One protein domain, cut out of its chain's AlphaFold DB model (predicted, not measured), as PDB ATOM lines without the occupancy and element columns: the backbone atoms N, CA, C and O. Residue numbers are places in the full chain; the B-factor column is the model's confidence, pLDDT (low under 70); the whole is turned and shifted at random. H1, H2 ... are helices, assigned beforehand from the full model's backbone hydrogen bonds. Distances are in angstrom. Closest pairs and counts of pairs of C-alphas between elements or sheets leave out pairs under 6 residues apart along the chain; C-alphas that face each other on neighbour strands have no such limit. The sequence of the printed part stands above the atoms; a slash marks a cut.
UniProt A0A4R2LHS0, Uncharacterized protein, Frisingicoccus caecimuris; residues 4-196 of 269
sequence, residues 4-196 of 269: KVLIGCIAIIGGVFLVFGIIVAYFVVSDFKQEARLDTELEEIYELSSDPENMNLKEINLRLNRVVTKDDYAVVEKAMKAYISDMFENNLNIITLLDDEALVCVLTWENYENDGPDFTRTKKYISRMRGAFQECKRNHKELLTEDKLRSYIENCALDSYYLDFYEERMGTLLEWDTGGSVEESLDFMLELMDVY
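Overview. This is residues 4 to 196 of the 269 residues of an uncharacterized protein of Frisingicoccus caecimuris (UniProt A0A4R2LHS0). A long rod of mostly aligned helices has H4 running through its middle; H1 and H7 run beside parts of H4, and H10 runs beside H7. H2 with H3, and H9 with H8, make two groups toward the other end of H4, while the small helices H5 and H6 form the turn at one tip of the rod, between H4 and H7. H1, H2, H4, H7, H9 and H10 make a bundle, helices packed side by side. The printed part has 193 residues with ten named helices, H1 to H10 in order, and no named strand; the class is all helix. It is only just loose, close to compact, with a radius of gyration of the C-alphas of 19.6 A and spans of 67 by 31 by 27 A.

Arrangement. H4, residues 71 to 98, and H1, residues 4 to 25, are the hubs, touching four helices each. With residues 91 to 98 alone H4 touches H1, at a shallow tilt of 13 degrees, opposite ways; their closest C-alphas, Ile 10 and Ile 95, are 6.2 A apart. H4 touches H7, residues 120 to 143, at 30 degrees, a shallow tilt, opposite ways; the closest C-alphas are Asn 90 and Cys 136, 6.1 A. H7 touches H10, residues 181 to 196, with 16 pairs of C-alphas within 8 A; the closest, Arg 130 and Leu 190, are 5.9 A apart. H1 and H2, residues 35 to 49, form a hairpin, closest at C-alphas Phe 20 and Tyr 46, 5.6 A. H3, residues 57 to 65, forms hairpins with H2 and H4; its C-alpha 64 is 5.5 A from that of Lys 81. H9, residues 160 to 174, touches H4 the same way at a shallow tilt of 14 degrees, closest at C-alphas Val 76 and Tyr 166, 6.7 A. H8, residues 146 to 151, touches H9 at a steep tilt of 50 degrees, closest at C-alphas Glu 146 and Leu 174, 7.4 A. H5, residues 101 to 105, is near H7, and H6, residues 109 to 115, is about perpendicular to H7 at 81 degrees. O i to N i+4 pairs are all within hydrogen-bond range in H2, H3, H6, H7, H8 and H10, but 11 of 18 in H1, 23 of 24 in H4, 8 of 11 in H9 and 0 of 1 in H5, where 2 of 2 O i to N i+3 pairs are.

Along the chain. H4 is 41.1 A long, from C-alpha 71 at (-0.348, 37.074, -23.171). H7 is 35.0 A and H1 32.0 A, from C-alpha 4 at (-9.005, 26.971, -70.030). H10, 22.6 A, ends at C-alpha 196 at (-25.480, 34.566, -70.336).

Size, cuts and confidence. The two C-alphas farthest apart, Asp 31 and Pro 117, are 68.1 A apart. The printed part has no cut, and no link is long. Mean pLDDT of the printed part is 86.4; residues 4 to 8, 10 to 32 and 52 are under 70.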
ATOM      1  N   LYS A   4     -10.280  26.244 -70.095       54.53
ATOM      2  CA  LYS A   4      -9.005  26.971 -70.030       54.53
ATOM      3  C   LYS A   4      -9.105  28.363 -69.389       54.53
ATOM      4  O   LYS A   4      -8.204  28.707 -68.637       54.53
ATOM      5  N   VAL A   5     -10.174  29.126 -69.645       59.19
ATOM      6  CA  VAL A   5     -10.360  30.469 -69.052       59.19
ATOM      7  C   VAL A   5     -10.622  30.347 -67.551       59.19
ATOM      8  O   VAL A   5      -9.970  31.000 -66.744       59.19
ATOM      9  N   LEU A   6     -11.477  29.393 -67.175       63.09
ATOM     10  CA  LEU A   6     -11.766  29.066 -65.782       63.09
ATOM     11  C   LEU A   6     -10.517  28.604 -65.013       63.09
ATOM     12  O   LEU A   6     -10.261  29.056 -63.901       63.09
ATOM     13  N   ILE A   7      -9.704  27.748 -65.642       65.62
ATOM     14  CA  ILE A   7      -8.404  27.317 -65.110       65.62
ATOM     15  C   ILE A   7      -7.467  28.522 -64.922       65.62
ATOM     16  O   ILE A   7      -6.732  28.563 -63.939       65.62
ATOM     17  N   GLY A   8      -7.513  29.513 -65.818       64.50
ATOM     18  CA  GLY A   8      -6.771  30.770 -65.688       64.50
ATOM     19  C   GLY A   8      -7.152  31.555 -64.429       64.50
ATOM     20  O   GLY A   8      -6.272  31.883 -63.636       64.50
ATOM     21  N   CYS A   9      -8.448  31.774 -64.189       70.69
ATOM     22  CA  CYS A   9      -8.934  32.457 -62.982       70.69
ATOM     23  C   CYS A   9      -8.553  31.703 -61.694       70.69
ATOM     24  O   CYS A   9      -8.100  32.313 -60.727       70.69
ATOM     25  N   ILE A  10      -8.674  30.370 -61.688       69.88
ATOM     26  CA  ILE A  10      -8.280  29.533 -60.541       69.88
ATOM     27  C   ILE A  10      -6.769  29.634 -60.282       69.88
ATOM     28  O   ILE A  10      -6.349  29.761 -59.131       69.88
ATOM     29  N   ALA A  11      -5.943  29.629 -61.333       66.00
ATOM     30  CA  ALA A  11      -4.492  29.746 -61.206       66.00
ATOM     31  C   ALA A  11      -4.058  31.099 -60.615       66.00
ATOM     32  O   ALA A  11      -3.139  31.135 -59.796       66.00
ATOM     33  N   ILE A  12      -4.738  32.192 -60.977       67.56
ATOM     34  CA  ILE A  12      -4.494  33.530 -60.416       67.56
ATOM     35  C   ILE A  12      -4.774  33.545 -58.903       67.56
ATOM     36  O   ILE A  12      -3.946  34.021 -58.128       67.56
ATOM     37  N   ILE A  13      -5.883  32.942 -58.462       67.88
ATOM     38  CA  ILE A  13      -6.240  32.847 -57.033       67.88
ATOM     39  C   ILE A  13      -5.269  31.924 -56.280       67.88
ATOM     40  O   ILE A  13      -4.917  32.191 -55.133       67.88
ATOM     41  N   GLY A  14      -4.741  30.883 -56.929       62.66
ATOM     42  CA  GLY A  14      -3.631  30.088 -56.390       62.66
ATOM     43  C   GLY A  14      -2.410  30.941 -55.996       62.66
ATOM     44  O   GLY A  14      -1.701  30.614 -55.043       62.66
ATOM     45  N   GLY A  15      -2.206  32.081 -56.669       59.28
ATOM     46  CA  GLY A  15      -1.157  33.057 -56.378       59.28
ATOM     47  C   GLY A  15      -1.259  33.730 -55.003       59.28
ATOM     48  O   GLY A  15      -0.218  34.072 -54.442       59.28
ATOM     49  N   VAL A  16      -2.459  33.848 -54.407       60.97
ATOM     50  CA  VAL A  16      -2.622  34.391 -53.038       60.97
ATOM     51  C   VAL A  16      -1.806  33.570 -52.054       60.97
ATOM     52  O   VAL A  16      -1.121  34.104 -51.180       60.97
ATOM     53  N   PHE A  17      -1.892  32.245 -52.200       64.25
ATOM     54  CA  PHE A  17      -1.281  31.329 -51.264       64.25
ATOM     55  C   PHE A  17       0.233  31.521 -51.275       64.25
ATOM     56  O   PHE A  17       0.809  31.641 -50.205       64.25
ATOM     57  N   LEU A  18       0.865  31.736 -52.436       54.38
ATOM     58  CA  LEU A  18       2.304  32.032 -52.537       54.38
ATOM     59  C   LEU A  18       2.757  33.248 -51.711       54.38
ATOM     60  O   LEU A  18       3.877  33.235 -51.195       54.38
ATOM     61  N   VAL A  19       1.920  34.278 -51.539       57.59
ATOM     62  CA  VAL A  19       2.298  35.460 -50.742       57.59
ATOM     63  C   VAL A  19       2.356  35.153 -49.249       57.59
ATOM     64  O   VAL A  19       3.255  35.653 -48.571       57.59
ATOM     65  N   PHE A  20       1.517  34.243 -48.744       62.09
ATOM     66  CA  PHE A  20       1.686  33.729 -47.382       62.09
ATOM     67  C   PHE A  20       3.068  33.089 -47.172       62.09
ATOM     68  O   PHE A  20       3.659  33.257 -46.108       62.09
ATOM     69  N   GLY A  21       3.644  32.448 -48.195       58.16
ATOM     70  CA  GLY A  21       5.011  31.921 -48.139       58.16
ATOM     71  C   GLY A  21       6.103  32.993 -48.057       58.16
ATOM     72  O   GLY A  21       7.129  32.790 -47.406       58.16
ATOM     73  N   ILE A  22       5.887  34.162 -48.670       54.19
ATOM     74  CA  ILE A  22       6.835  35.291 -48.637       54.19
ATOM     75  C   ILE A  22       6.884  35.925 -47.238       54.19
ATOM     76  O   ILE A  22       7.971  36.256 -46.758       54.19
ATOM     77  N   ILE A  23       5.733  36.011 -46.557       59.66
ATOM     78  CA  ILE A  23       5.616  36.467 -45.155       59.66
ATOM     79  C   ILE A  23       6.443  35.602 -44.212       59.66
ATOM     80  O   ILE A  23       6.878  36.056 -43.167       59.66
ATOM     81  N   VAL A  24       6.700  34.352 -44.564       53.19
ATOM     82  CA  VAL A  24       7.483  33.458 -43.716       53.19
ATOM     83  C   VAL A  24       8.975  33.568 -44.041       53.19
ATOM     84  O   VAL A  24       9.801  33.706 -43.139       53.19
ATOM     85  N   ALA A  25       9.343  33.580 -45.329       51.47
ATOM     86  CA  ALA A  25      10.743  33.557 -45.765       51.47
ATOM     87  C   ALA A  25      11.564  34.783 -45.315       51.47
ATOM     88  O   ALA A  25      12.767  34.659 -45.075       51.47
ATOM     89  N   TYR A  26      10.939  35.959 -45.185       51.31
ATOM     90  CA  TYR A  26      11.626  37.185 -44.759       51.31
ATOM     91  C   TYR A  26      11.867  37.245 -43.233       51.31
ATOM     92  O   TYR A  26      12.768  37.956 -42.785       51.31
ATOM     93  N   PHE A  27      11.128  36.466 -42.430       53.16
ATOM     94  CA  PHE A  27      11.009  36.688 -40.980       53.16
ATOM     95  C   PHE A  27      11.605  35.592 -40.077       53.16
ATOM     96  O   PHE A  27      11.638  35.770 -38.862       53.16
ATOM     97  N   VAL A  28      12.242  34.543 -40.627       51.50
ATOM     98  CA  VAL A  28      13.035  33.537 -39.863       51.50
ATOM     99  C   VAL A  28      14.248  34.152 -39.108       51.50
ATOM    100  O   VAL A  28      15.046  33.447 -38.495       51.50
ATOM    101  N   VAL A  29      14.414  35.481 -39.113       50.19
ATOM    102  CA  VAL A  29      15.577  36.193 -38.563       50.19
ATOM    103  C   VAL A  29      15.311  36.885 -37.203       50.19
ATOM    104  O   VAL A  29      16.272  37.377 -36.610       50.19
ATOM    105  N   SER A  30      14.086  36.908 -36.638       48.59
ATOM    106  CA  SER A  30      13.829  37.566 -35.328       48.59
ATOM    107  C   SER A  30      13.899  36.620 -34.107       48.59
ATOM    108  O   SER A  30      13.367  35.513 -34.077       48.59
ATOM    109  N   ASP A  31      14.600  37.070 -33.063       52.78
ATOM    110  CA  ASP A  31      15.168  36.253 -31.974       52.78
ATOM    111  C   ASP A  31      14.244  36.105 -30.728       52.78
ATOM    112  O   ASP A  31      14.715  35.976 -29.595       52.78
ATOM    113  N   PHE A  32      12.908  36.106 -30.889       69.06
ATOM    114  CA  PHE A  32      11.949  35.917 -29.782       69.06
ATOM    115  C   PHE A  32      11.130  34.625 -29.904       69.06
ATOM    116  O   PHE A  32      10.430  34.371 -30.877       69.06
ATOM    117  N   LYS A  33      11.130  33.813 -28.836       82.38
ATOM    118  CA  LYS A  33      10.480  32.487 -28.798       82.38
ATOM    119  C   LYS A  33       8.971  32.494 -29.110       82.38
ATOM    120  O   LYS A  33       8.451  31.441 -29.462       82.38
ATOM    121  N   GLN A  34       8.252  33.603 -28.901       87.69
ATOM    122  CA  GLN A  34       6.818  33.697 -29.227       87.69
ATOM    123  C   GLN A  34       6.584  34.065 -30.692       87.69
ATOM    124  O   GLN A  34       5.726  33.451 -31.315       87.69
ATOM    125  N   GLU A  35       7.393  34.971 -31.237       84.75
ATOM    126  CA  GLU A  35       7.371  35.349 -32.656       84.75
ATOM    127  C   GLU A  35       7.676  34.143 -33.526       84.75
ATOM    128  O   GLU A  35       6.827  33.740 -34.303       84.75
ATOM    129  N   ALA A  36       8.785  33.449 -33.251       82.75
ATOM    130  CA  ALA A  36       9.151  32.244 -33.989       82.75
ATOM    131  C   ALA A  36       8.051  31.166 -33.964       82.75
ATOM    132  O   ALA A  36       7.875  30.433 -34.927       82.75
ATOM    133  N   ARG A  37       7.285  31.055 -32.868       87.81
ATOM    134  CA  ARG A  37       6.155  30.112 -32.797       87.81
ATOM    135  C   ARG A  37       4.979  30.549 -33.650       87.81
ATOM    136  O   ARG A  37       4.333  29.688 -34.234       87.81
ATOM    137  N   LEU A  38       4.673  31.842 -33.649       89.25
ATOM    138  CA  LEU A  38       3.619  32.401 -34.480       89.25
ATOM    139  C   LEU A  38       3.998  32.296 -35.957       89.25
ATOM    140  O   LEU A  38       3.190  31.833 -36.748       89.25
ATOM    141  N   ASP A  39       5.238  32.613 -36.307       83.69
ATOM    142  CA  ASP A  39       5.728  32.534 -37.681       83.69
ATOM    143  C   ASP A  39       5.690  31.080 -38.194       83.69
ATOM    144  O   ASP A  39       5.130  30.832 -39.258       83.69
ATOM    145  N   THR A  40       6.137  30.091 -37.402       86.00
ATOM    146  CA  THR A  40       5.969  28.660 -37.745       86.00
ATOM    147  C   THR A  40       4.498  28.260 -37.883       86.00
ATOM    148  O   THR A  40       4.137  27.465 -38.744       86.00
ATOM    149  N   GLU A  41       3.618  28.785 -37.032       91.00
ATOM    150  CA  GLU A  41       2.190  28.483 -37.108       91.00
ATOM    151  C   GLU A  41       1.558  28.999 -38.408       91.00
ATOM    152  O   GLU A  41       0.739  28.296 -39.006       91.00
ATOM    153  N   LEU A  42       1.939  30.203 -38.841       87.94
ATOM    154  CA  LEU A  42       1.496  30.801 -40.100       87.94
ATOM    155  C   LEU A  42       2.117  30.093 -41.316       87.94
ATOM    156  O   LEU A  42       1.422  29.889 -42.308       87.94
ATOM    157  N   GLU A  43       3.370  29.641 -41.218       83.25
ATOM    158  CA  GLU A  43       4.036  28.812 -42.233       83.25
ATOM    159  C   GLU A  43       3.323  27.484 -42.453       83.25
ATOM    160  O   GLU A  43       3.015  27.122 -43.584       83.25
ATOM    161  N   GLU A  44       2.980  26.778 -41.379       87.19
ATOM    162  CA  GLU A  44       2.272  25.507 -41.506       87.19
ATOM    163  C   GLU A  44       0.859  25.713 -42.097       87.19
ATOM    164  O   GLU A  44       0.370  24.848 -42.822       87.19
ATOM    165  N   ILE A  45       0.198  26.852 -41.837       87.88
ATOM    166  CA  ILE A  45      -1.059  27.217 -42.520       87.88
ATOM    167  C   ILE A  45      -0.809  27.447 -44.014       87.88
ATOM    168  O   ILE A  45      -1.548  26.904 -44.839       87.88
ATOM    169  N   TYR A  46       0.236  28.203 -44.360       82.75
ATOM    170  CA  TYR A  46       0.627  28.450 -45.742       82.75
ATOM    171  C   TYR A  46       0.868  27.147 -46.504       82.75
ATOM    172  O   TYR A  46       0.214  26.920 -47.521       82.75
ATOM    173  N   GLU A  47       1.742  26.273 -46.004       83.12
ATOM    174  CA  GLU A  47       2.095  25.016 -46.669       83.12
ATOM    175  C   GLU A  47       0.854  24.169 -46.961       83.12
ATOM    176  O   GLU A  47       0.693  23.661 -48.071       83.12
ATOM    177  N   LEU A  48      -0.072  24.086 -46.002       85.44
ATOM    178  CA  LEU A  48      -1.333  23.362 -46.166       85.44
ATOM    179  C   LEU A  48      -2.277  23.999 -47.194       85.44
ATOM    180  O   LEU A  48      -3.103  23.287 -47.762       85.44
ATOM    181  N   SER A  49      -2.174  25.313 -47.399       78.62
ATOM    182  CA  SER A  49      -2.989  26.096 -48.338       78.62
ATOM    183  C   SER A  49      -2.358  26.277 -49.726       78.62
ATOM    184  O   SER A  49      -3.038  26.698 -50.654       78.62
ATOM    185  N   SER A  50      -1.073  25.943 -49.880       75.69
ATOM    186  CA  SER A  50      -0.276  26.204 -51.089       75.69
ATOM    187  C   SER A  50      -0.671  25.371 -52.314       75.69
ATOM    188  O   SER A  50      -0.339  25.742 -53.438       75.69
ATOM    189  N   ASP A  51      -1.399  24.274 -52.102       75.81
ATOM    190  CA  ASP A  51      -1.968  23.426 -53.149       75.81
ATOM    191  C   ASP A  51      -3.503  23.446 -53.047       75.81
ATOM    192  O   ASP A  51      -4.076  22.731 -52.214       75.81
ATOM    193  N   PRO A  52      -4.187  24.257 -53.877       67.75
ATOM    194  CA  PRO A  52      -5.643  24.346 -53.872       67.75
ATOM    195  C   PRO A  52      -6.353  23.021 -54.168       67.75
ATOM    196  O   PRO A  52      -7.456  22.806 -53.670       67.75
ATOM    197  N   GLU A  53      -5.734  22.119 -54.936       70.69
ATOM    198  CA  GLU A  53      -6.355  20.853 -55.344       70.69
ATOM    199  C   GLU A  53      -6.312  19.797 -54.229       70.69
ATOM    200  O   GLU A  53      -7.192  18.938 -54.147       70.69
ATOM    201  N   ASN A  54      -5.312  19.862 -53.343       76.88
ATOM    202  CA  ASN A  54      -5.101  18.887 -52.264       76.88
ATOM    203  C   ASN A  54      -5.198  19.504 -50.863       76.88
ATOM    204  O   ASN A  54      -4.666  18.966 -49.885       76.88
ATOM    205  N   MET A  55      -5.898  20.631 -50.756       82.12
ATOM    206  CA  MET A  55      -5.953  21.424 -49.541       82.12
ATOM    207  C   MET A  55      -6.608  20.669 -48.375       82.12
ATOM    208  O   MET A  55      -7.773  20.261 -48.421       82.12
ATOM    209  N   ASN A  56      -5.889  20.535 -47.257       86.31
ATOM    210  CA  ASN A  56      -6.444  19.930 -46.047       86.31
ATOM    211  C   ASN A  56      -7.217  20.970 -45.220       86.31
ATOM    212  O   ASN A  56      -6.759  21.421 -44.168       86.31
ATOM    213  N   LEU A  57      -8.427  21.311 -45.678       87.62
ATOM    214  CA  LEU A  57      -9.306  22.302 -45.038       87.62
ATOM    215  C   LEU A  57      -9.531  22.040 -43.547       87.62
ATOM    216  O   LEU A  57      -9.633  22.970 -42.749       87.62
ATOM    217  N   LYS A  58      -9.604  20.767 -43.144       91.44
ATOM    218  CA  LYS A  58      -9.802  20.404 -41.739       91.44
ATOM    219  C   LYS A  58      -8.613  20.826 -40.877       91.44
ATOM    220  O   LYS A  58      -8.818  21.355 -39.788       91.44
ATOM    221  N   GLU A  59      -7.395  20.570 -41.345       93.44
ATOM    222  CA  GLU A  59      -6.177  20.924 -40.617       93.44
ATOM    223  C   GLU A  59      -5.927  22.436 -40.638       93.44
ATOM    224  O   GLU A  59      -5.602  23.007 -39.599       93.44
ATOM    225  N   ILE A  60      -6.166  23.104 -41.770       90.81
ATOM    226  CA  ILE A  60      -6.085  24.570 -41.866       90.81
ATOM    227  C   ILE A  60      -7.031  25.218 -40.853       90.81
ATOM    228  O   ILE A  60      -6.599  26.012 -40.019       90.81
ATOM    229  N   ASN A  61      -8.300  24.804 -40.842       90.94
ATOM    230  CA  ASN A  61      -9.284  25.323 -39.894       90.94
ATOM    231  C   ASN A  61      -8.903  25.026 -38.438       90.94
ATOM    232  O   ASN A  61      -9.123  25.859 -37.561       90.94
ATOM    233  N   LEU A  62      -8.320  23.859 -38.145       95.06
ATOM    234  CA  LEU A  62      -7.830  23.549 -36.799       95.06
ATOM    235  C   LEU A  62      -6.746  24.544 -36.352       95.06
ATOM    236  O   LEU A  62      -6.742  24.972 -35.197       95.06
ATOM    237  N   ARG A  63      -5.840  24.909 -37.259       94.19
ATOM    238  CA  ARG A  63      -4.711  25.812 -37.002       94.19
ATOM    239  C   ARG A  63      -5.141  27.267 -36.892       94.19
ATOM    240  O   ARG A  63      -4.780  27.932 -35.926       94.19
ATOM    241  N   LEU A  64      -6.006  27.732 -37.790       93.94
ATOM    242  CA  LEU A  64      -6.608  29.066 -37.704       93.94
ATOM    243  C   LEU A  64      -7.373  29.277 -36.385       93.94
ATOM    244  O   LEU A  64      -7.365  30.373 -35.836       93.94
ATOM    245  N   ASN A  65      -7.965  28.218 -35.818       95.31
ATOM    246  CA  ASN A  65      -8.717  28.301 -34.562       95.31
ATOM    247  C   ASN A  65      -7.885  28.089 -33.284       95.31
ATOM    248  O   ASN A  65      -8.356  28.411 -32.188       95.31
ATOM    249  N   ARG A  66      -6.678  27.515 -33.370       95.81
ATOM    250  CA  ARG A  66      -5.816  27.314 -32.193       95.81
ATOM    251  C   ARG A  66      -4.972  28.554 -31.913       95.81
ATOM    252  O   ARG A  66      -4.738  29.363 -32.801       95.81
ATOM    253  N   VAL A  67      -4.482  28.668 -30.679       95.94
ATOM    254  CA  VAL A  67      -3.568  29.737 -30.249       95.94
ATOM    255  C   VAL A  67      -2.302  29.101 -29.683       95.94
ATOM    256  O   VAL A  67      -2.395  28.273 -28.772       95.94
ATOM    257  N   VAL A  68      -1.132  29.453 -30.219       94.06
ATOM    258  CA  VAL A  68       0.171  28.864 -29.841       94.06
ATOM    259  C   VAL A  68       1.060  29.809 -29.021       94.06
ATOM    260  O   VAL A  68       2.029  29.373 -28.382       94.06
ATOM    261  N   THR A  69       0.717  31.094 -29.000       92.88
ATOM    262  CA  THR A  69       1.372  32.149 -28.218       92.88
ATOM    263  C   THR A  69       0.646  32.430 -26.893       92.88
ATOM    264  O   THR A  69      -0.307  31.740 -26.519       92.88
ATOM    265  N   LYS A  70       1.156  33.380 -26.099       90.81
ATOM    266  CA  LYS A  70       0.636  33.746 -24.772       90.81
ATOM    267  C   LYS A  70       0.562  35.259 -24.595       90.81
ATOM    268  O   LYS A  70       1.249  36.000 -25.290       90.81
ATOM    269  N   ASP A  71      -0.220  35.678 -23.600       93.12
ATOM    270  CA  ASP A  71      -0.348  37.074 -23.171       93.12
ATOM    271  C   ASP A  71      -0.709  37.983 -24.361       93.12
ATOM    272  O   ASP A  71      -1.591  37.624 -25.141       93.12
ATOM    273  N   ASP A  72      -0.049  39.124 -24.531       93.44
ATOM    274  CA  ASP A  72      -0.345  40.072 -25.612       93.44
ATOM    275  C   ASP A  72      -0.129  39.470 -27.014       93.44
ATOM    276  O   ASP A  72      -0.939  39.697 -27.914       93.44
ATOM    277  N   TYR A  73       0.863  38.584 -27.191       92.38
ATOM    278  CA  TYR A  73       1.030  37.846 -28.451       92.38
ATOM    279  C   TYR A  73      -0.173  36.957 -28.777       92.38
ATOM    280  O   TYR A  73      -0.502  36.802 -29.947       92.38
ATOM    281  N   ALA A  74      -0.867  36.409 -27.772       94.81
ATOM    282  CA  ALA A  74      -2.076  35.621 -28.016       94.81
ATOM    283  C   ALA A  74      -3.234  36.476 -28.539       94.81
ATOM    284  O   ALA A  74      -4.152  35.944 -29.164       94.81
ATOM    285  N   VAL A  75      -3.222  37.782 -28.269       96.75
ATOM    286  CA  VAL A  75      -4.189  38.728 -28.831       96.75
ATOM    287  C   VAL A  75      -3.813  39.050 -30.277       96.75
ATOM    288  O   VAL A  75      -4.668  38.945 -31.154       96.75
ATOM    289  N   VAL A  76      -2.530  39.321 -30.536       95.44
ATOM    290  CA  VAL A  76      -1.988  39.539 -31.887       95.44
ATOM    291  C   VAL A  76      -2.230  38.334 -32.798       95.44
ATOM    292  O   VAL A  76      -2.768  38.491 -33.888       95.44
ATOM    293  N   GLU A  77      -1.902  37.119 -32.349       94.88
ATOM    294  CA  GLU A  77      -2.096  35.881 -33.116       94.88
ATOM    295  C   GLU A  77      -3.557  35.704 -33.536       94.88
ATOM    296  O   GLU A  77      -3.834  35.341 -34.678       94.88
ATOM    297  N   LYS A  78      -4.502  35.980 -32.631       96.25
ATOM    298  CA  LYS A  78      -5.933  35.899 -32.946       96.25
ATOM    299  C   LYS A  78      -6.337  36.932 -33.988       96.25
ATOM    300  O   LYS A  78      -7.089  36.584 -34.890       96.25
ATOM    301  N   ALA A  79      -5.846  38.167 -33.878       97.12
ATOM    302  CA  ALA A  79      -6.120  39.214 -34.859       97.12
ATOM    303  C   ALA A  79      -5.562  38.844 -36.244       97.12
ATOM    304  O   ALA A  79      -6.271  38.955 -37.241       97.12
ATOM    305  N   MET A  80      -4.325  38.331 -36.301       94.31
ATOM    306  CA  MET A  80      -3.712  37.842 -37.542       94.31
ATOM    307  C   MET A  80      -4.535  36.712 -38.145       94.31
ATOM    308  O   MET A  80      -4.996  36.818 -39.273       94.31
ATOM    309  N   LYS A  81      -4.789  35.647 -37.378       94.69
ATOM    310  CA  LYS A  81      -5.527  34.477 -37.868       94.69
ATOM    311  C   LYS A  81      -6.963  34.796 -38.260       94.69
ATOM    312  O   LYS A  81      -7.458  34.174 -39.191       94.69
ATOM    313  N   ALA A  82      -7.617  35.753 -37.605       96.25
ATOM    314  CA  ALA A  82      -8.943  36.213 -38.005       96.25
ATOM    315  C   ALA A  82      -8.908  36.870 -39.394       96.25
ATOM    316  O   ALA A  82      -9.646  36.446 -40.274       96.25
ATOM    317  N   TYR A  83      -7.985  37.808 -39.631       94.81
ATOM    318  CA  TYR A  83      -7.821  38.418 -40.956       94.81
ATOM    319  C   TYR A  83      -7.469  37.381 -42.035       94.81
ATOM    320  O   TYR A  83      -8.043  37.380 -43.123       94.81
ATOM    321  N   ILE A  84      -6.564  36.451 -41.716       91.44
ATOM    322  CA  ILE A  84      -6.187  35.351 -42.613       91.44
ATOM    323  C   ILE A  84      -7.385  34.449 -42.912       91.44
ATOM    324  O   ILE A  84      -7.538  34.016 -44.049       91.44
ATOM    325  N   SER A  85      -8.234  34.178 -41.919       93.31
ATOM    326  CA  SER A  85      -9.428  33.346 -42.093       93.31
ATOM    327  C   SER A  85     -10.411  33.981 -43.070       93.31
ATOM    328  O   SER A  85     -10.861  33.295 -43.980       93.31
ATOM    329  N   ASP A  86     -10.681  35.281 -42.945       95.12
ATOM    330  CA  ASP A  86     -11.610  35.982 -43.841       95.12
ATOM    331  C   ASP A  86     -11.074  36.037 -45.285       95.12
ATOM    332  O   ASP A  86     -11.813  35.796 -46.241       95.12
ATOM    333  N   MET A  87      -9.768  36.276 -45.453       90.50
ATOM    334  CA  MET A  87      -9.082  36.201 -46.754       90.50
ATOM    335  C   MET A  87      -9.183  34.804 -47.371       90.50
ATOM    336  O   MET A  87      -9.532  34.643 -48.542       90.50
ATOM    337  N   PHE A  88      -8.894  33.784 -46.568       88.50
ATOM    338  CA  PHE A  88      -8.942  32.386 -46.967       88.50
ATOM    339  C   PHE A  88     -10.356  31.956 -47.375       88.50
ATOM    340  O   PHE A  88     -10.541  31.358 -48.434       88.50
ATOM    341  N   GLU A  89     -11.363  32.302 -46.572       92.00
ATOM    342  CA  GLU A  89     -12.766  31.993 -46.838       92.00
ATOM    343  C   GLU A  89     -13.258  32.664 -48.122       92.00
ATOM    344  O   GLU A  89     -13.891  32.007 -48.952       92.00
ATOM    345  N   ASN A  90     -12.921  33.939 -48.341       94.00
ATOM    346  CA  ASN A  90     -13.300  34.630 -49.570       94.00
ATOM    347  C   ASN A  90     -12.702  33.949 -50.813       94.00
ATOM    348  O   ASN A  90     -13.421  33.697 -51.778       94.00
ATOM    349  N   ASN A  91     -11.422  33.570 -50.773       88.06
ATOM    350  CA  ASN A  91     -10.774  32.871 -51.887       88.06
ATOM    351  C   ASN A  91     -11.379  31.490 -52.153       88.06
ATOM    352  O   ASN A  91     -11.597  31.127 -53.309       88.06
ATOM    353  N   LEU A  92     -11.707  30.730 -51.104       88.06
ATOM    354  CA  LEU A  92     -12.402  29.452 -51.257       88.06
ATOM    355  C   LEU A  92     -13.792  29.617 -51.869       88.06
ATOM    356  O   LEU A  92     -14.186  28.799 -52.703       88.06
ATOM    357  N   ASN A  93     -14.526  30.664 -51.489       92.69
ATOM    358  CA  ASN A  93     -15.818  30.969 -52.095       92.69
ATOM    359  C   ASN A  93     -15.662  31.255 -53.592       92.69
ATOM    360  O   ASN A  93     -16.421  30.702 -54.385       92.69
ATOM    361  N   ILE A  94     -14.648  32.029 -53.994       91.50
ATOM    362  CA  ILE A  94     -14.375  32.283 -55.414       91.50
ATOM    363  C   ILE A  94     -14.058  30.972 -56.144       91.50
ATOM    364  O   ILE A  94     -14.708  30.672 -57.140       91.50
ATOM    365  N   ILE A  95     -13.126  30.159 -55.635       86.62
ATOM    366  CA  ILE A  95     -12.760  28.870 -56.250       86.62
ATOM    367  C   ILE A  95     -13.990  27.966 -56.393       86.62
ATOM    368  O   ILE A  95     -14.206  27.387 -57.451       86.62
ATOM    369  N   THR A  96     -14.833  27.893 -55.362       88.81
ATOM    370  CA  THR A  96     -16.055  27.075 -55.378       88.81
ATOM    371  C   THR A  96     -17.059  27.561 -56.422       88.81
ATOM    372  O   THR A  96     -17.718  26.748 -57.063       88.81
ATOM    373  N   LEU A  97     -17.194  28.880 -56.602       92.31
ATOM    374  CA  LEU A  97     -18.057  29.438 -57.644       92.31
ATOM    375  C   LEU A  97     -17.522  29.123 -59.037       92.31
ATOM    376  O   LEU A  97     -18.311  28.806 -59.922       92.31
ATOM    377  N   LEU A  98     -16.205  29.210 -59.227       88.69
ATOM    378  CA  LEU A  98     -15.560  28.881 -60.492       88.69
ATOM    379  C   LEU A  98     -15.712  27.384 -60.814       88.69
ATOM    380  O   LEU A  98     -16.008  27.038 -61.950       88.69
ATOM    381  N   ASP A  99     -15.596  26.498 -59.828       86.62
ATOM    382  CA  ASP A  99     -15.701  25.044 -60.022       86.62
ATOM    383  C   ASP A  99     -17.148  24.528 -60.225       86.62
ATOM    384  O   ASP A  99     -17.360  23.333 -60.431       86.62
ATOM    385  N   ASP A 100     -18.172  25.397 -60.201       90.75
ATOM    386  CA  ASP A 100     -19.555  24.983 -60.485       90.75
ATOM    387  C   ASP A 100     -19.688  24.554 -61.959       90.75
ATOM    388  O   ASP A 100     -19.760  25.378 -62.875       90.75
ATOM    389  N   GLU A 101     -19.763  23.239 -62.191       88.00
ATOM    390  CA  GLU A 101     -19.900  22.638 -63.525       88.00
ATOM    391  C   GLU A 101     -21.089  23.201 -64.322       88.00
ATOM    392  O   GLU A 101     -21.072  23.181 -65.555       88.00
ATOM    393  N   ALA A 102     -22.123  23.730 -63.656       90.88
ATOM    394  CA  ALA A 102     -23.255  24.333 -64.346       90.88
ATOM    395  C   ALA A 102     -22.879  25.617 -65.105       90.88
ATOM    396  O   ALA A 102     -23.589  25.967 -66.048       90.88
ATOM    397  N   LEU A 103     -21.768  26.290 -64.764       88.94
ATOM    398  CA  LEU A 103     -21.288  27.486 -65.470       88.94
ATOM    399  C   LEU A 103     -21.071  27.212 -66.957       88.94
ATOM    400  O   LEU A 103     -21.566  27.958 -67.794       88.94
ATOM    401  N   VAL A 104     -20.397  26.112 -67.299       86.38
ATOM    402  CA  VAL A 104     -20.086  25.784 -68.704       86.38
ATOM    403  C   VAL A 104     -21.278  25.204 -69.469       86.38
ATOM    404  O   VAL A 104     -21.199  25.030 -70.682       86.38
ATOM    405  N   CYS A 105     -22.380  24.924 -68.773       89.88
ATOM    406  CA  CYS A 105     -23.586  24.323 -69.335       89.88
ATOM    407  C   CYS A 105     -24.686  25.350 -69.648       89.88
ATOM    408  O   CYS A 105     -25.707  24.985 -70.220       89.88
ATOM    409  N   VAL A 106     -24.522  26.628 -69.277       94.12
ATOM    410  CA  VAL A 106     -25.589  27.639 -69.420       94.12
ATOM    411  C   VAL A 106     -26.035  27.810 -70.876       94.12
ATOM    412  O   VAL A 106     -27.234  27.878 -71.148       94.12
ATOM    413  N   LEU A 107     -25.082  27.840 -71.809       92.62
ATOM    414  CA  LEU A 107     -25.323  28.064 -73.238       92.62
ATOM    415  C   LEU A 107     -25.117  26.795 -74.075       92.62
ATOM    416  O   LEU A 107     -24.450  26.823 -75.110       92.62
ATOM    417  N   THR A 108     -25.649  25.663 -73.610       91.00
ATOM    418  CA  THR A 108     -25.613  24.400 -74.361       91.00
ATOM    419  C   THR A 108     -27.004  23.962 -74.790       91.00
ATOM    420  O   THR A 108     -28.009  24.299 -74.157       91.00
ATOM    421  N   TRP A 109     -27.062  23.170 -75.862       89.81
ATOM    422  CA  TRP A 109     -28.317  22.617 -76.358       89.81
ATOM    423  C   TRP A 109     -29.007  21.750 -75.295       89.81
ATOM    424  O   TRP A 109     -30.231  21.800 -75.188       89.81
ATOM    425  N   GLU A 110     -28.253  21.042 -74.440       92.56
ATOM    426  CA  GLU A 110     -28.840  20.275 -73.338       92.56
ATOM    427  C   GLU A 110     -29.576  21.189 -72.354       92.56
ATOM    428  O   GLU A 110     -30.662  20.846 -71.890       92.56
ATOM    429  N   ASN A 111     -29.021  22.356 -72.012       94.81
ATOM    430  CA  ASN A 111     -29.723  23.305 -71.148       94.81
ATOM    431  C   ASN A 111     -30.962  23.889 -71.846       94.81
ATOM    432  O   ASN A 111     -32.004  24.052 -71.210       94.81
ATOM    433  N   TYR A 112     -30.880  24.138 -73.155       95.06
ATOM    434  CA  TYR A 112     -31.997  24.656 -73.947       95.06
ATOM    435  C   TYR A 112     -33.171  23.677 -74.004       95.06
ATOM    436  O   TYR A 112     -34.315  24.095 -73.849       95.06
ATOM    437  N   GLU A 113     -32.902  22.378 -74.140       93.19
ATOM    438  CA  GLU A 113     -33.938  21.344 -74.076       93.19
ATOM    439  C   GLU A 113     -34.510  21.153 -72.665       93.19
ATOM    440  O   GLU A 113     -35.704  20.900 -72.509       93.19
ATOM    441  N   ASN A 114     -33.671  21.259 -71.629       94.75
ATOM    442  CA  ASN A 114     -34.065  20.909 -70.262       94.75
ATOM    443  C   ASN A 114     -34.771  22.033 -69.490       94.75
ATOM    444  O   ASN A 114     -35.574  21.733 -68.602       94.75
ATOM    445  N   ASP A 115     -34.453  23.300 -69.761       97.56
ATOM    446  CA  ASP A 115     -35.043  24.450 -69.055       97.56
ATOM    447  C   ASP A 115     -35.701  25.476 -69.989       97.56
ATOM    448  O   ASP A 115     -36.354  26.417 -69.527       97.56
ATOM    449  N   GLY A 116     -35.575  25.291 -71.304       95.44
ATOM    450  CA  GLY A 116     -36.296  26.084 -72.283       95.44
ATOM    451  C   GLY A 116     -37.804  25.768 -72.334       95.44
ATOM    452  O   GLY A 116     -38.275  24.759 -71.810       95.44
ATOM    453  N   PRO A 117     -38.593  26.645 -72.970       95.69
ATOM    454  CA  PRO A 117     -38.138  27.886 -73.580       95.69
ATOM    455  C   PRO A 117     -38.175  29.095 -72.626       95.69
ATOM    456  O   PRO A 117     -37.725  30.171 -72.993       95.69
ATOM    457  N   ASP A 118     -38.708  28.953 -71.408       96.81
ATOM    458  CA  ASP A 118     -38.844  30.078 -70.467       96.81
ATOM    459  C   ASP A 118     -37.585  30.306 -69.603       96.81
ATOM    460  O   ASP A 118     -37.413  31.391 -69.028       96.81
ATOM    461  N   PHE A 119     -36.703  29.301 -69.506       98.00
ATOM    462  CA  PHE A 119     -35.409  29.348 -68.811       98.00
ATOM    463  C   PHE A 119     -35.502  29.762 -67.341       98.00
ATOM    464  O   PHE A 119     -34.707  30.556 -66.828       98.00
ATOM    465  N   THR A 120     -36.528  29.272 -66.644       98.00
ATOM    466  CA  THR A 120     -36.817  29.711 -65.273       98.00
ATOM    467  C   THR A 120     -35.690  29.338 -64.304       98.00
ATOM    468  O   THR A 120     -35.340  30.138 -63.429       98.00
ATOM    469  N   ARG A 121     -35.102  28.140 -64.428       98.25
ATOM    470  CA  ARG A 121     -33.997  27.704 -63.562       98.25
ATOM    471  C   ARG A 121     -32.685  28.355 -63.978       98.25
ATOM    472  O   ARG A 121     -31.954  28.789 -63.090       98.25
ATOM    473  N   THR A 122     -32.407  28.467 -65.273       98.38
ATOM    474  CA  THR A 122     -31.188  29.080 -65.807       98.38
ATOM    475  C   THR A 122     -31.110  30.558 -65.423       98.38
ATOM    476  O   THR A 122     -30.100  30.981 -64.869       98.38
ATOM    477  N   LYS A 123     -32.193  31.338 -65.572       98.50
ATOM    478  CA  LYS A 123     -32.229  32.750 -65.132       98.50
ATOM    479  C   LYS A 123     -31.967  32.893 -63.630       98.50
ATOM    480  O   LYS A 123     -31.204  33.756 -63.199       98.50
ATOM    481  N   LYS A 124     -32.555  32.010 -62.812       98.44
ATOM    482  CA  LYS A 124     -32.311  31.996 -61.360       98.44
ATOM    483  C   LYS A 124     -30.862  31.633 -61.023       98.44
ATOM    484  O   LYS A 124     -30.304  32.194 -60.083       98.44
ATOM    485  N   TYR A 125     -30.274  30.695 -61.762       98.38
ATOM    486  CA  TYR A 125     -28.874  30.309 -61.624       98.38
ATOM    487  C   TYR A 125     -27.940  31.486 -61.930       98.38
ATOM    488  O   TYR A 125     -27.148  31.847 -61.064       98.38
ATOM    489  N   ILE A 126     -28.104  32.138 -63.088       98.31
ATOM    490  CA  ILE A 126     -27.295  33.298 -63.500       98.31
ATOM    491  C   ILE A 126     -27.376  34.411 -62.450       98.31
ATOM    492  O   ILE A 126     -26.352  34.884 -61.965       98.31
ATOM    493  N   SER A 127     -28.589  34.768 -62.012       98.31
ATOM    494  CA  SER A 127     -28.786  35.799 -60.984       98.31
ATOM    495  C   SER A 127     -28.091  35.458 -59.659       98.31
ATOM    496  O   SER A 127     -27.474  36.329 -59.043       98.31
ATOM    497  N   ARG A 128     -28.150  34.191 -59.227       98.44
ATOM    498  CA  ARG A 128     -27.460  33.722 -58.018       98.44
ATOM    499  C   ARG A 128     -25.941  33.815 -58.169       98.44
ATOM    500  O   ARG A 128     -25.291  34.315 -57.257       98.44
ATOM    501  N   MET A 129     -25.396  33.330 -59.285       97.88
ATOM    502  CA  MET A 129     -23.954  33.350 -59.546       97.88
ATOM    503  C   MET A 129     -23.428  34.781 -59.617       97.88
ATOM    504  O   MET A 129     -22.467  35.101 -58.926       97.88
ATOM    505  N   ARG A 130     -24.120  35.671 -60.341       98.19
ATOM    506  CA  ARG A 130     -23.797  37.103 -60.391       98.19
ATOM    507  C   ARG A 130     -23.732  37.713 -58.992       98.19
ATOM    508  O   ARG A 130     -22.740  38.346 -58.650       98.19
ATOM    509  N   GLY A 131     -24.759  37.491 -58.168       98.25
ATOM    510  CA  GLY A 131     -24.778  38.006 -56.797       98.25
ATOM    511  C   GLY A 131     -23.621  37.473 -55.944       98.25
ATOM    512  O   GLY A 131     -23.026  38.225 -55.178       98.25
ATOM    513  N   ALA A 132     -23.264  36.198 -56.109       98.25
ATOM    514  CA  ALA A 132     -22.157  35.586 -55.382       98.25
ATOM    515  C   ALA A 132     -20.785  36.131 -55.824       98.25
ATOM    516  O   ALA A 132     -19.964  36.456 -54.967       98.25
ATOM    517  N   PHE A 133     -20.551  36.312 -57.129       97.31
ATOM    518  CA  PHE A 133     -19.326  36.944 -57.637       97.31
ATOM    519  C   PHE A 133     -19.206  38.408 -57.197       97.31
ATOM    520  O   PHE A 133     -18.132  38.828 -56.772       97.31
ATOM    521  N   GLN A 134     -20.304  39.176 -57.217       98.19
ATOM    522  CA  GLN A 134     -20.323  40.562 -56.728       98.19
ATOM    523  C   GLN A 134     -19.944  40.652 -55.249       98.19
ATOM    524  O   GLN A 134     -19.173  41.528 -54.856       98.19
ATOM    525  N   GLU A 135     -20.470  39.741 -54.435       98.25
ATOM    526  CA  GLU A 135     -20.160  39.679 -53.011       98.25
ATOM    527  C   GLU A 135     -18.692  39.309 -52.768       98.25
ATOM    528  O   GLU A 135     -18.012  39.991 -52.000       98.25
ATOM    529  N   CYS A 136     -18.166  38.306 -53.480       97.12
ATOM    530  CA  CYS A 136     -16.751  37.939 -53.387       97.12
ATOM    531  C   CYS A 136     -15.834  39.092 -53.814       97.12
ATOM    532  O   CYS A 136     -14.842  39.369 -53.144       97.12
ATOM    533  N   LYS A 137     -16.188  39.812 -54.888       96.19
ATOM    534  CA  LYS A 137     -15.455  40.997 -55.355       96.19
ATOM    535  C   LYS A 137     -15.466  42.114 -54.315       96.19
ATOM    536  O   LYS A 137     -14.437  42.739 -54.065       96.19
ATOM    537  N   ARG A 138     -16.616  42.371 -53.691       97.38
ATOM    538  CA  ARG A 138     -16.749  43.372 -52.626       97.38
ATOM    539  C   ARG A 138     -15.884  43.014 -51.417       97.38
ATOM    540  O   ARG A 138     -15.152  43.875 -50.937       97.38
ATOM    541  N   ASN A 139     -15.953  41.766 -50.956       96.44
ATOM    542  CA  ASN A 139     -15.176  41.281 -49.815       96.44
ATOM    543  C   ASN A 139     -13.672  41.303 -50.104       96.44
ATOM    544  O   ASN A 139     -12.910  41.794 -49.279       96.44
ATOM    545  N   HIS A 140     -13.259  40.862 -51.295       94.25
ATOM    546  CA  HIS A 140     -11.870  40.919 -51.758       94.25
ATOM    547  C   HIS A 140     -11.304  42.341 -51.671       94.25
ATOM    548  O   HIS A 140     -10.290  42.573 -51.020       94.25
ATOM    549  N   LYS A 141     -12.023  43.317 -52.241       94.31
ATOM    550  CA  LYS A 141     -11.639  44.733 -52.169       94.31
ATOM    551  C   LYS A 141     -11.562  45.257 -50.748       94.31
ATOM    552  O   LYS A 141     -10.636  45.987 -50.425       94.31
ATOM    553  N   GLU A 142     -12.562  44.942 -49.928       95.94
ATOM    554  CA  GLU A 142     -12.626  45.414 -48.548       95.94
ATOM    555  C   GLU A 142     -11.433  44.890 -47.743       95.94
ATOM    556  O   GLU A 142     -10.781  45.673 -47.053       95.94
ATOM    557  N   LEU A 143     -11.116  43.598 -47.868       94.62
ATOM    558  CA  LEU A 143     -10.005  42.953 -47.168       94.62
ATOM    559  C   LEU A 143      -8.643  43.541 -47.553       94.62
ATOM    560  O   LEU A 143      -7.782  43.646 -46.692       94.62
ATOM    561  N   LEU A 144      -8.481  44.022 -48.786       92.62
ATOM    562  CA  LEU A 144      -7.260  44.672 -49.273       92.62
ATOM    563  C   LEU A 144      -7.119  46.156 -48.886       92.62
ATOM    564  O   LEU A 144      -6.286  46.870 -49.446       92.62
ATOM    565  N   THR A 145      -7.906  46.651 -47.928       94.44
ATOM    566  CA  THR A 145      -7.754  48.018 -47.408       94.44
ATOM    567  C   THR A 145      -6.990  48.051 -46.087       94.44
ATOM    568  O   THR A 145      -7.199  47.212 -45.209       94.44
ATOM    569  N   GLU A 146      -6.157  49.080 -45.898       94.50
ATOM    570  CA  GLU A 146      -5.473  49.333 -44.620       94.50
ATOM    571  C   GLU A 146      -6.467  49.475 -43.457       94.50
ATOM    572  O   GLU A 146      -6.238  48.934 -42.376       94.50
ATOM    573  N   ASP A 147      -7.595  50.157 -43.685       95.69
ATOM    574  CA  ASP A 147      -8.652  50.333 -42.685       95.69
ATOM    575  C   ASP A 147      -9.223  48.982 -42.234       95.69
ATOM    576  O   ASP A 147      -9.365  48.727 -41.034       95.69
ATOM    577  N   LYS A 148      -9.517  48.081 -43.183       96.56
ATOM    578  CA  LYS A 148     -10.023  46.749 -42.848       96.56
ATOM    579  C   LYS A 148      -8.976  45.934 -42.114       96.56
ATOM    580  O   LYS A 148      -9.325  45.323 -41.107       96.56
ATOM    581  N   LEU A 149      -7.722  45.955 -42.560       95.50
ATOM    582  CA  LEU A 149      -6.623  45.278 -41.878       95.50
ATOM    583  C   LEU A 149      -6.510  45.747 -40.415       95.50
ATOM    584  O   LEU A 149      -6.543  44.939 -39.488       95.50
ATOM    585  N   ARG A 150      -6.468  47.061 -40.183       95.19
ATOM    586  CA  ARG A 150      -6.339  47.647 -38.838       95.19
ATOM    587  C   ARG A 150      -7.523  47.345 -37.927       95.19
ATOM    588  O   ARG A 150      -7.331  47.171 -36.719       95.19
ATOM    589  N   SER A 151      -8.723  47.196 -38.492       96.94
ATOM    590  CA  SER A 151      -9.943  46.901 -37.729       96.94
ATOM    591  C   SER A 151      -9.858  45.621 -36.880       96.94
ATOM    592  O   SER A 151     -10.549  45.510 -35.865       96.94
ATOM    593  N   TYR A 152      -8.976  44.676 -37.232       97.12
ATOM    594  CA  TYR A 152      -8.785  43.429 -36.484       97.12
ATOM    595  C   TYR A 152      -8.000  43.597 -35.181       97.12
ATOM    596  O   TYR A 152      -8.084  42.715 -34.324       97.12
ATOM    597  N   ILE A 153      -7.241  44.688 -35.013       96.25
ATOM    598  CA  ILE A 153      -6.339  44.851 -33.864       96.25
ATOM    599  C   ILE A 153      -6.483  46.176 -33.106       96.25
ATOM    600  O   ILE A 153      -6.136  46.244 -31.926       96.25
ATOM    601  N   GLU A 154      -7.040  47.220 -33.721       89.44
ATOM    602  CA  GLU A 154      -7.081  48.580 -33.152       89.44
ATOM    603  C   GLU A 154      -7.758  48.682 -31.766       89.44
ATOM    604  O   GLU A 154      -7.442  49.568 -30.972       89.44
ATOM    605  N   ASN A 155      -8.647  47.741 -31.427       90.31
ATOM    606  CA  ASN A 155      -9.403  47.729 -30.171       90.31
ATOM    607  C   ASN A 155      -8.845  46.752 -29.114       90.31
ATOM    608  O   ASN A 155      -9.487  46.509 -28.090       90.31
ATOM    609  N   CYS A 156      -7.654  46.186 -29.331       89.69
ATOM    610  CA  CYS A 156      -7.107  45.095 -28.516       89.69
ATOM    611  C   CYS A 156      -6.365  45.514 -27.232       89.69
ATOM    612  O   CYS A 156      -5.855  44.643 -26.533       89.69
ATOM    613  N   ALA A 157      -6.331  46.804 -26.878       91.62
ATOM    614  CA  ALA A 157      -5.614  47.325 -25.701       91.62
ATOM    615  C   ALA A 157      -4.138  46.868 -25.624       91.62
ATOM    616  O   ALA A 157      -3.641  46.516 -24.554       91.62
ATOM    617  N   LEU A 158      -3.455  46.886 -26.770       93.75
ATOM    618  CA  LEU A 158      -2.048  46.525 -26.928       93.75
ATOM    619  C   LEU A 158      -1.154  47.771 -26.924       93.75
ATOM    620  O   LEU A 158      -1.605  48.872 -27.248       93.75
ATOM    621  N   ASP A 159       0.116  47.604 -26.552       93.19
ATOM    622  CA  ASP A 159       1.116  48.656 -26.742       93.19
ATOM    623  C   ASP A 159       1.544  48.771 -28.220       93.19
ATOM    624  O   ASP A 159       1.197  47.941 -29.062       93.19
ATOM    625  N   SER A 160       2.299  49.825 -28.543       92.75
ATOM    626  CA  SER A 160       2.707  50.099 -29.924       92.75
ATOM    627  C   SER A 160       3.581  49.001 -30.523       92.75
ATOM    628  O   SER A 160       3.522  48.796 -31.725       92.75
ATOM    629  N   TYR A 161       4.351  48.268 -29.712       91.38
ATOM    630  CA  TYR A 161       5.212  47.200 -30.216       91.38
ATOM    631  C   TYR A 161       4.391  46.107 -30.905       91.38
ATOM    632  O   TYR A 161       4.719  45.685 -32.009       91.38
ATOM    633  N   TYR A 162       3.295  45.677 -30.279       91.94
ATOM    634  CA  TYR A 162       2.433  44.635 -30.837       91.94
ATOM    635  C   TYR A 162       1.590  45.112 -32.024       91.94
ATOM    636  O   TYR A 162       1.288  44.314 -32.912       91.94
ATOM    637  N   LEU A 163       1.209  46.393 -32.041       94.00
ATOM    638  CA  LEU A 163       0.505  46.994 -33.177       94.00
ATOM    639  C   LEU A 163       1.429  47.090 -34.396       94.00
ATOM    640  O   LEU A 163       1.058  46.619 -35.467       94.00
ATOM    641  N   ASP A 164       2.650  47.597 -34.210       91.00
ATOM    642  CA  ASP A 164       3.660  47.684 -35.269       91.00
ATOM    643  C   ASP A 164       4.007  46.283 -35.802       91.00
ATOM    644  O   ASP A 164       4.037  46.063 -37.009       91.00
ATOM    645  N   PHE A 165       4.176  45.306 -34.903       88.88
ATOM    646  CA  PHE A 165       4.418  43.904 -35.257       88.88
ATOM    647  C   PHE A 165       3.298  43.308 -36.125       88.88
ATOM    648  O   PHE A 165       3.567  42.524 -37.039       88.88
ATOM    649  N   TYR A 166       2.039  43.647 -35.832       92.62
ATOM    650  CA  TYR A 166       0.893  43.219 -36.628       92.62
ATOM    651  C   TYR A 166       0.885  43.872 -38.007       92.62
ATOM    652  O   TYR A 166       0.769  43.168 -39.008       92.62
ATOM    653  N   GLU A 167       1.030  45.195 -38.061       91.06
ATOM    654  CA  GLU A 167       1.004  45.943 -39.317       91.06
ATOM    655  C   GLU A 167       2.151  45.533 -40.246       91.06
ATOM    656  O   GLU A 167       1.921  45.334 -41.436       91.06
ATOM    657  N   GLU A 168       3.356  45.320 -39.710       87.06
ATOM    658  CA  GLU A 168       4.518  44.868 -40.483       87.06
ATOM    659  C   GLU A 168       4.279  43.502 -41.142       87.06
ATOM    660  O   GLU A 168       4.572  43.321 -42.323       87.06
ATOM    661  N   ARG A 169       3.728  42.539 -40.393       84.44
ATOM    662  CA  ARG A 169       3.510  41.170 -40.888       84.44
ATOM    663  C   ARG A 169       2.320  41.053 -41.822       84.44
ATOM    664  O   ARG A 169       2.364  40.288 -42.777       84.44
ATOM    665  N   MET A 170       1.241  41.763 -41.518       88.25
ATOM    666  CA  MET A 170      -0.006  41.617 -42.261       88.25
ATOM    667  C   MET A 170      -0.111  42.596 -43.429       88.25
ATOM    668  O   MET A 170      -0.812  42.306 -44.394       88.25
ATOM    669  N   GLY A 171       0.608  43.721 -43.386       87.38
ATOM    670  CA  GLY A 171       0.602  44.733 -44.443       87.38
ATOM    671  C   GLY A 171       1.081  44.207 -45.796       87.38
ATOM    672  O   GLY A 171       0.582  44.632 -46.832       87.38
ATOM    673  N   THR A 172       1.958  43.202 -45.818       83.38
ATOM    674  CA  THR A 172       2.392  42.538 -47.061       83.38
ATOM    675  C   THR A 172       1.244  41.828 -47.790       83.38
ATOM    676  O   THR A 172       1.306  41.646 -49.002       83.38
ATOM    677  N   LEU A 173       0.175  41.443 -47.078       83.94
ATOM    678  CA  LEU A 173      -1.052  40.897 -47.674       83.94
ATOM    679  C   LEU A 173      -1.941  41.977 -48.301       83.94
ATOM    680  O   LEU A 173      -2.978  41.646 -48.858       83.94
ATOM    681  N   LEU A 174      -1.601  43.257 -48.217       86.56
ATOM    682  CA  LEU A 174      -2.302  44.274 -49.002       86.56
ATOM    683  C   LEU A 174      -1.767  44.318 -50.436       86.56
ATOM    684  O   LEU A 174      -2.485  44.691 -51.357       86.56
ATOM    685  N   GLU A 175      -0.518  43.893 -50.636       83.62
ATOM    686  CA  GLU A 175       0.159  44.039 -51.921       83.62
ATOM    687  C   GLU A 175      -0.021  42.836 -52.861       83.62
ATOM    688  O   GLU A 175       0.304  42.941 -54.048       83.62
ATOM    689  N   TRP A 176      -0.542  41.699 -52.377       80.56
ATOM    690  CA  TRP A 176      -0.546  40.453 -53.159       80.56
ATOM    691  C   TRP A 176      -1.375  40.532 -54.445       80.56
ATOM    692  O   TRP A 176      -1.001  39.900 -55.429       80.56
ATOM    693  N   ASP A 177      -2.449  41.328 -54.455       82.19
ATOM    694  CA  ASP A 177      -3.279  41.582 -55.640       82.19
ATOM    695  C   ASP A 177      -3.205  43.049 -56.089       82.19
ATOM    696  O   ASP A 177      -4.161  43.590 -56.632       82.19
ATOM    697  N   THR A 178      -2.069  43.730 -55.888       77.81
ATOM    698  CA  THR A 178      -1.904  45.131 -56.344       77.81
ATOM    699  C   THR A 178      -2.129  45.281 -57.853       77.81
ATOM    700  O   THR A 178      -2.517  46.346 -58.329       77.81
ATOM    701  N   GLY A 179      -1.880  44.212 -58.618       76.75
ATOM    702  CA  GLY A 179      -2.164  44.159 -60.051       76.75
ATOM    703  C   GLY A 179      -3.647  44.009 -60.397       76.75
ATOM    704  O   GLY A 179      -3.972  44.110 -61.570       76.75
ATOM    705  N   GLY A 180      -4.524  43.770 -59.417       83.12
ATOM    706  CA  GLY A 180      -5.960  43.586 -59.616       83.12
ATOM    707  C   GLY A 180      -6.329  42.286 -60.326       83.12
ATOM    708  O   GLY A 180      -7.430  42.175 -60.837       83.12
ATOM    709  N   SER A 181      -5.441  41.297 -60.370       85.00
ATOM    710  CA  SER A 181      -5.621  40.066 -61.146       85.00
ATOM    711  C   SER A 181      -6.842  39.239 -60.720       85.00
ATOM    712  O   SER A 181      -7.549  38.674 -61.563       85.00
ATOM    713  N   VAL A 182      -7.131  39.180 -59.414       87.81
ATOM    714  CA  VAL A 182      -8.343  38.516 -58.907       87.81
ATOM    715  C   VAL A 182      -9.570  39.385 -59.145       87.81
ATOM    716  O   VAL A 182     -10.623  38.859 -59.508       87.81
ATOM    717  N   GLU A 183      -9.447  40.705 -59.003       89.62
ATOM    718  CA  GLU A 183     -10.531  41.624 -59.353       89.62
ATOM    719  C   GLU A 183     -10.928  41.514 -60.833       89.62
ATOM    720  O   GLU A 183     -12.114  41.366 -61.119       89.62
ATOM    721  N   GLU A 184      -9.958  41.538 -61.746       89.50
ATOM    722  CA  GLU A 184     -10.141  41.393 -63.192       89.50
ATOM    723  C   GLU A 184     -10.798  40.050 -63.527       89.50
ATOM    724  O   GLU A 184     -11.749  39.996 -64.302       89.50
ATOM    725  N   SER A 185     -10.367  38.965 -62.871       88.69
ATOM    726  CA  SER A 185     -11.004  37.649 -63.021       88.69
ATOM    727  C   SER A 185     -12.473  37.664 -62.585       88.69
ATOM    728  O   SER A 185     -13.322  37.033 -63.214       88.69
ATOM    729  N   LEU A 186     -12.798  38.374 -61.503       92.06
ATOM    730  CA  LEU A 186     -14.174  38.513 -61.032       92.06
ATOM    731  C   LEU A 186     -15.008  39.407 -61.955       92.06
ATOM    732  O   LEU A 186     -16.179  39.101 -62.164       92.06
ATOM    733  N   ASP A 187     -14.430  40.468 -62.517       92.31
ATOM    734  CA  ASP A 187     -15.095  41.302 -63.524       92.31
ATOM    735  C   ASP A 187     -15.431  40.512 -64.775       92.31
ATOM    736  O   ASP A 187     -16.590  40.504 -65.186       92.31
ATOM    737  N   PHE A 188     -14.470  39.751 -65.293       90.06
ATOM    738  CA  PHE A 188     -14.700  38.848 -66.412       90.06
ATOM    739  C   PHE A 188     -15.875  37.893 -66.137       90.06
ATOM    740  O   PHE A 188     -16.776  37.729 -66.960       90.06
ATOM    741  N   MET A 189     -15.926  37.288 -64.943       91.94
ATOM    742  CA  MET A 189     -17.036  36.401 -64.580       91.94
ATOM    743  C   MET A 189     -18.381  37.131 -64.475       91.94
ATOM    744  O   MET A 189     -19.417  36.529 -64.754       91.94
ATOM    745  N   LEU A 190     -18.396  38.405 -64.079       94.94
ATOM    746  CA  LEU A 190     -19.613  39.217 -64.040       94.94
ATOM    747  C   LEU A 190     -20.096  39.580 -65.445       94.94
ATOM    748  O   LEU A 190     -21.284  39.417 -65.723       94.94
ATOM    749  N   GLU A 191     -19.188  39.984 -66.328       92.44
ATOM    750  CA  GLU A 191     -19.478  40.244 -67.742       92.44
ATOM    751  C   GLU A 191     -20.016  38.984 -68.428       92.44
ATOM    752  O   GLU A 191     -21.042  39.022 -69.107       92.44
ATOM    753  N   LEU A 192     -19.421  37.824 -68.143       90.94
ATOM    754  CA  LEU A 192     -19.929  36.538 -68.606       90.94
ATOM    755  C   LEU A 192     -21.373  36.273 -68.146       90.94
ATOM    756  O   LEU A 192     -22.185  35.772 -68.928       90.94
ATOM    757  N   MET A 193     -21.718  36.587 -66.890       95.50
ATOM    758  CA  MET A 193     -23.102  36.444 -66.411       95.50
ATOM    759  C   MET A 193     -24.063  37.354 -67.182       95.50
ATOM    760  O   MET A 193     -25.209  36.965 -67.412       95.50
ATOM    761  N   ASP A 194     -23.614  38.537 -67.592       94.06
ATOM    762  CA  ASP A 194     -24.412  39.474 -68.382       94.06
ATOM    763  C   ASP A 194     -24.637  38.958 -69.805       94.06
ATOM    764  O   ASP A 194     -25.779  38.969 -70.275       94.06
ATOM    765  N   VAL A 195     -23.615  38.378 -70.438       92.94
ATOM    766  CA  VAL A 195     -23.776  37.712 -71.739       92.94
ATOM    767  C   VAL A 195     -24.728  36.517 -71.632       92.94
ATOM    768  O   VAL A 195     -25.646  36.366 -72.443       92.94
ATOM    769  N   TYR A 196     -24.571  35.684 -70.598       95.44
ATOM    770  CA  TYR A 196     -25.480  34.566 -70.336       95.44
ATOM    771  C   TYR A 196     -26.925  35.030 -70.175       95.44
ATOM    772  O   TYR A 196     -27.828  34.447 -70.775       95.44
TER     773      TYR A 196